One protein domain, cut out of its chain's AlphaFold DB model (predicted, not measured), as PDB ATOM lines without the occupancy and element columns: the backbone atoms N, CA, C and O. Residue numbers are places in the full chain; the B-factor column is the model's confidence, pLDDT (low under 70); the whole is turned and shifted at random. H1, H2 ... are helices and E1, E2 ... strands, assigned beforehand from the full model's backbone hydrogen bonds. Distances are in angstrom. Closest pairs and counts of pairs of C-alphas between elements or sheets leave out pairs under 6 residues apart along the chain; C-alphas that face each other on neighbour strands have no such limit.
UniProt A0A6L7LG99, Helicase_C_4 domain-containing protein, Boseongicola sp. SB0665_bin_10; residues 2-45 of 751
ATOM      1  N   THR A   2     215.860 163.993 131.997       87.00
ATOM      2  CA  THR A   2     216.545 165.274 132.014       87.00
ATOM      3  C   THR A   2     218.045 165.027 132.156       87.00
ATOM      4  O   THR A   2     218.472 163.921 132.507       87.00
ATOM      5  N   ILE A   3     218.867 166.035 131.879       88.88
ATOM      6  CA  ILE A   3     220.301 165.984 132.195       88.88
ATOM      7  C   ILE A   3     220.486 165.777 133.704       88.88
ATOM      8  O   ILE A   3     221.298 164.945 134.100       88.88
ATOM      9  N   ARG A   4     219.665 166.438 134.535       91.12
ATOM     10  CA  ARG A   4     219.644 166.253 135.994       91.12
ATOM     11  C   ARG A   4     219.464 164.780 136.377       91.12
ATOM     12  O   ARG A   4     220.258 164.252 137.148       91.12
ATOM     13  N   ASP A   5     218.489 164.092 135.777       88.19
ATOM     14  CA  ASP A   5     218.225 162.670 136.049       88.19
ATOM     15  C   ASP A   5     219.421 161.782 135.681       88.19
ATOM     16  O   ASP A   5     219.690 160.784 136.348       88.19
ATOM     17  N   GLN A   6     220.128 162.108 134.594       87.25
ATOM     18  CA  GLN A   6     221.303 161.344 134.176       87.25
ATOM     19  C   GLN A   6     222.503 161.573 135.084       87.25
ATOM     20  O   GLN A   6     223.160 160.603 135.458       87.25
ATOM     21  N   VAL A   7     222.772 162.827 135.451       91.31
ATOM     22  CA  VAL A   7     223.857 163.166 136.376       91.31
ATOM     23  C   VAL A   7     223.616 162.488 137.721       91.31
ATOM     24  O   VAL A   7     224.522 161.826 138.213       91.31
ATOM     25  N   ARG A   8     222.383 162.525 138.241       91.75
ATOM     26  CA  ARG A   8     221.985 161.803 139.459       91.75
ATOM     27  C   ARG A   8     222.255 160.302 139.370       91.75
ATOM     28  O   ARG A   8     222.902 159.730 140.233       91.75
ATOM     29  N   ARG A   9     221.857 159.657 138.269       88.81
ATOM     30  CA  ARG A   9     222.128 158.220 138.063       88.81
ATOM     31  C   ARG A   9     223.617 157.883 138.004       88.81
ATOM     32  O   ARG A   9     223.999 156.779 138.389       88.81
ATOM     33  N   LEU A  10     224.438 158.764 137.434       90.75
ATOM     34  CA  LEU A  10     225.891 158.586 137.404       90.75
ATOM     35  C   LEU A  10     226.477 158.775 138.802       90.75
ATOM     36  O   LEU A  10     227.247 157.924 139.236       90.75
ATOM     37  N   HIS A  11     226.050 159.827 139.501       93.19
ATOM     38  CA  HIS A  11     226.403 160.131 140.886       93.19
ATOM     39  C   HIS A  11     226.144 158.938 141.807       93.19
ATOM     40  O   HIS A  11     227.086 158.404 142.383       93.19
ATOM     41  N   ASP A  12     224.921 158.400 141.816       90.06
ATOM     42  CA  ASP A  12     224.556 157.225 142.622       90.06
ATOM     43  C   ASP A  12     225.425 155.995 142.322       90.06
ATOM     44  O   ASP A  12     225.727 155.191 143.202       90.06
ATOM     45  N   ARG A  13     225.852 155.825 141.066       89.75
ATOM     46  CA  ARG A  13     226.674 154.678 140.659       89.75
ATOM     47  C   ARG A  13     228.131 154.790 141.084       89.75
ATOM     48  O   ARG A  13     228.758 153.740 141.227       89.75
ATOM     49  N   LEU A  14     228.666 155.998 141.269       92.31
ATOM     50  CA  LEU A  14     230.068 156.215 141.652       92.31
ATOM     51  C   LEU A  14     230.387 155.649 143.039       92.31
ATOM     52  O   LEU A  14     231.524 155.258 143.290       92.31
ATOM     53  N   TYR A  15     229.383 155.546 143.910       91.81
ATOM     54  CA  TYR A  15     229.541 155.053 145.279       91.81
ATOM     55  C   TYR A  15     229.415 153.535 145.417       91.81
ATOM     56  O   TYR A  15     229.568 152.987 146.505       91.81
ATOM     57  N   MET A  16     229.166 152.817 144.322       90.88
ATOM     58  CA  MET A  16     229.065 151.364 144.370       90.88
ATOM     59  C   MET A  16     230.445 150.730 144.180       90.88
ATOM     60  O   MET A  16     230.949 150.674 143.057       90.88
ATOM     61  N   ALA A  17     231.021 150.175 145.246       89.00
ATOM     62  CA  ALA A  17     232.286 149.442 145.196       89.00
ATOM     63  C   ALA A  17     232.086 147.948 145.468       89.00
ATOM     64  O   ALA A  17     231.079 147.518 146.034       89.00
ATOM     65  N   ARG A  18     233.061 147.134 145.055       89.50
ATOM     66  CA  ARG A  18     233.097 145.708 145.386       89.50
ATOM     67  C   ARG A  18     234.068 145.500 146.543       89.50
ATOM     68  O   ARG A  18     235.268 145.683 146.367       89.50
ATOM     69  N   ILE A  19     233.551 145.137 147.710       84.19
ATOM     70  CA  ILE A  19     234.323 144.948 148.942       84.19
ATOM     71  C   ILE A  19     234.067 143.521 149.423       84.19
ATOM     72  O   ILE A  19     232.917 143.118 149.570       84.19
ATOM     73  N   ALA A  20     235.136 142.740 149.606       83.25
ATOM     74  CA  ALA A  20     235.062 141.318 149.974       83.25
ATOM     75  C   ALA A  20     234.148 140.469 149.053       83.25
ATOM     76  O   ALA A  20     233.497 139.530 149.490       83.25
ATOM     77  N   GLY A  21     234.089 140.805 147.758       87.56
ATOM     78  CA  GLY A  21     233.285 140.089 146.757       87.56
ATOM     79  C   GLY A  21     231.840 140.583 146.612       87.56
ATOM     80  O   GLY A  21     231.251 140.399 145.539       87.56
ATOM     81  N   GLU A  22     231.315 141.299 147.607       87.31
ATOM     82  CA  GLU A  22     229.972 141.883 147.615       87.31
ATOM     83  C   GLU A  22     229.966 143.317 147.082       87.31
ATOM     84  O   GLU A  22     230.920 144.077 147.254       87.31
ATOM     85  N   ARG A  23     228.873 143.705 146.421       88.94
ATOM     86  CA  ARG A  23     228.668 145.079 145.963       88.94
ATOM     87  C   ARG A  23     228.041 145.878 147.105       88.94
ATOM     88  O   ARG A  23     226.913 145.584 147.482       88.94
ATOM     89  N   ARG A  24     228.756 146.871 147.631       89.88
ATOM     90  CA  ARG A  24     228.303 147.730 148.734       89.88
ATOM     91  C   ARG A  24     228.383 149.199 148.346       89.88
ATOM     92  O   ARG A  24     229.215 149.582 147.521       89.88
ATOM     93  N   ASP A  25     227.502 149.996 148.932       91.38
ATOM     94  CA  ASP A  25     227.570 151.448 148.846       91.38
ATOM     95  C   ASP A  25     228.617 151.956 149.844       91.38
ATOM     96  O   ASP A  25     228.521 151.717 151.047       91.38
ATOM     97  N   VAL A  26     229.659 152.626 149.356       91.81
ATOM     98  CA  VAL A  26     230.749 153.100 150.219       91.81
ATOM     99  C   VAL A  26     230.345 154.281 151.099       91.81
ATOM    100  O   VAL A  26     231.044 154.562 152.070       91.81
ATOM    101  N   ARG A  27     229.217 154.947 150.824       92.00
ATOM    102  CA  ARG A  27     228.689 156.032 151.669       92.00
ATOM    103  C   ARG A  27     228.283 155.532 153.055       92.00
ATOM    104  O   ARG A  27     228.425 156.263 154.025       92.00
ATOM    105  N   GLU A  28     227.848 154.277 153.155       88.69
ATOM    106  CA  GLU A  28     227.493 153.632 154.428       88.69
ATOM    107  C   GLU A  28     228.727 153.299 155.281       88.69
ATOM    108  O   GLU A  28     228.631 153.150 156.496       88.69
ATOM    109  N   LEU A  29     229.894 153.179 154.641       85.31
ATOM    110  CA  LEU A  29     231.152 152.789 155.280       85.31
ATOM    111  C   LEU A  29     232.024 153.998 155.643       85.31
ATOM    112  O   LEU A  29     232.800 153.928 156.594       85.31
ATOM    113  N   PHE A  30     231.901 155.103 154.903       88.94
ATOM    114  CA  PHE A  30     232.719 156.302 155.076       88.94
ATOM    115  C   PHE A  30     231.839 157.556 155.165       88.94
ATOM    116  O   PHE A  30     231.387 158.086 154.148       88.94
ATOM    117  N   GLY A  31     231.648 158.077 156.381       87.50
ATOM    118  CA  GLY A  31     230.784 159.241 156.633       87.50
ATOM    119  C   GLY A  31     231.173 160.508 155.857       87.50
ATOM    120  O   GLY A  31     230.303 161.259 155.425       87.50
ATOM    121  N   GLU A  32     232.464 160.725 155.586       90.62
ATOM    122  CA  GLU A  32     232.934 161.862 154.772       90.62
ATOM    123  C   GLU A  32     232.434 161.801 153.317       90.62
ATOM    124  O   GLU A  32     232.132 162.835 152.706       90.62
ATOM    125  N   LEU A  33     232.296 160.591 152.757       90.81
ATOM    126  CA  LEU A  33     231.732 160.392 151.421       90.81
ATOM    127  C   LEU A  33     230.226 160.647 151.407       90.81
ATOM    128  O   LEU A  33     229.737 161.200 150.425       90.81
ATOM    129  N   ALA A  34     229.509 160.299 152.479       90.12
ATOM    130  CA  ALA A  34     228.087 160.613 152.615       90.12
ATOM    131  C   ALA A  34     227.856 162.135 152.624       90.12
ATOM    132  O   ALA A  34     227.107 162.645 151.797       90.12
ATOM    133  N   ILE A  35     228.611 162.879 153.442       92.44
ATOM    134  CA  ILE A  35     228.539 164.352 153.495       92.44
ATOM    135  C   ILE A  35     228.861 164.974 152.125       92.44
ATOM    136  O   ILE A  35     228.194 165.905 151.667       92.44
ATOM    137  N   THR A  36     229.885 164.457 151.441       93.06
ATOM    138  CA  THR A  36     230.255 164.932 150.100       93.06
ATOM    139  C   THR A  36     229.165 164.620 149.067       93.06
ATOM    140  O   THR A  36     228.866 165.471 148.227       93.06
ATOM    141  N   SER A  37     228.562 163.429 149.139       93.38
ATOM    142  CA  SER A  37     227.442 163.003 148.293       93.38
ATOM    143  C   SER A  37     226.244 163.933 148.453       93.38
ATOM    144  O   SER A  37     225.724 164.396 147.442       93.38
ATOM    145  N   ASP A  38     225.859 164.264 149.687       93.81
ATOM    146  CA  ASP A  38     224.734 165.161 149.976       93.81
ATOM    147  C   ASP A  38     224.980 166.571 149.424       93.81
ATOM    148  O   ASP A  38     224.096 167.186 148.824       93.81
ATOM    149  N   ARG A  39     226.216 167.075 149.542       94.88
ATOM    150  CA  ARG A  39     226.590 168.367 148.949       94.88
ATOM    151  C   ARG A  39     226.470 168.350 147.425       94.88
ATOM    152  O   ARG A  39     225.998 169.325 146.843       94.88
ATOM    153  N   ILE A  40     226.928 167.281 146.771       94.44
ATOM    154  CA  ILE A  40     226.816 167.134 145.314       94.44
ATOM    155  C   ILE A  40     225.346 167.004 144.905       94.44
ATOM    156  O   ILE A  40     224.953 167.610 143.913       94.44
ATOM    157  N   GLU A  41     224.525 166.299 145.679       94.50
ATOM    158  CA  GLU A  41     223.094 166.157 145.409       94.50
ATOM    159  C   GLU A  41     222.382 167.517 145.411       94.50
ATOM    160  O   GLU A  41     221.652 167.833 144.471       94.50
ATOM    161  N   GLY A  42     222.711 168.392 146.369       94.44
ATOM    162  CA  GLY A  42     222.239 169.780 146.369       94.44
ATOM    163  C   GLY A  42     222.657 170.577 145.121       94.44
ATOM    164  O   GLY A  42     221.880 171.384 144.610       94.44
ATOM    165  N   LEU A  43     223.855 170.329 144.574       94.19
ATOM    166  CA  LEU A  43     224.293 170.933 143.305       94.19
ATOM    167  C   LEU A  43     223.556 170.340 142.093       94.19
ATOM    168  O   LEU A  43     223.269 171.064 141.140       94.19
ATOM    169  N   ILE A  44     223.234 169.043 142.118       93.25
ATOM    170  CA  ILE A  44     222.437 168.380 141.079       93.25
ATOM    171  C   ILE A  44     221.017 168.953 141.067       93.25
ATOM    172  O   ILE A  44     220.498 169.260 139.994       93.25
ATOM    173  N   ASP A  45     220.399 169.172 142.229       92.44
ATOM    174  CA  ASP A  45     219.070 169.787 142.330       92.44
ATOM    175  C   ASP A  45     219.023 171.213 141.771       92.44
ATOM    176  O   ASP A  45     218.020 171.608 141.164       92.44
TER     177      ASP A  45
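What this domain is: This is residues 2 to 45 of the 751 residues of the protein "Helicase_C_4 domain-containing protein" of Boseongicola sp. SB0665_bin_10 (UniProt A0A6L7LG99). Two helices, H1 and H2, lie side by side and run opposite ways, and a small two-strand hairpin, E1 and E2, runs on past the end of H1, so that H1 and E1 make one long side of a flat, U-like shape. The chain folds back through E2 and crosses over to H2 by residues 26 to 30; the two helices come together only where H1 starts and H2 ends, a loose pairing. The printed part has 44 residues, with two named helices and two named strands in the order H1, E1, E2, H2; the sheet has the order E1 - E2 and is antiparallel, and the class is mixed, helices and strands. The whole is only just loose, close to compact, with a radius of gyration of the C-alphas of 11.4 A, and its outline is flat, with spans of 35 by 20 by 8 A.

Where its parts are: H1 takes residues 3 to 14 and is 16.7 A long from first to last C-alpha, beginning at C-alpha 3 at (220.301, 165.984, 132.195). E1 follows as residues 16 to 19, and E2 as residues 22 to 25, whose first C-alpha, of Glu 22, is at (229.972, 141.883, 147.615). H2, the longest helix by residues, takes residues 31 to 45 and is 21.3 A long, ending at C-alpha 45 at (219.070, 169.787, 142.330).

How they stand to each other: H1 and H2 touch, with 5 pairs of C-alphas within 8 A; the closest are those of Arg 4 and Ile 44, 6.2 A apart. H1 touches H2 with residues 4 to 8 alone, and H2 touches H1 with residues 41 to 45 alone. Their lines stand at a shallow tilt of 11 degrees, opposite ways, and their centres are 12.2 A apart. E1 and E2 form a hairpin of antiparallel neighbour strands, with 137 degrees between their directions. C-alphas 18 and 23 face each other at 4.5 A. Across the pair, N 17 and O 24 are 3.0 A apart and N 19 and O 22 are 2.9 A apart, both within hydrogen-bond range. H1 and E2 are apart, and so are E1 and H2. In H1 and H2 every O i to N i+4 pair is within hydrogen-bond range.

The domain as a whole: The two C-alphas farthest apart are those of Thr 2 and Ala 20, at 35.2 A, while the first and last printed C-alphas, of Thr 2 and Asp 45, are 11.5 A apart. The printed part has no cut, and the links H1 to E1, E1 to E2 and E2 to H2 are tight, with 1, 2 and 5 residues between the elements. The mean pLDDT of the printed part is 90.5, and no printed residue is under 70.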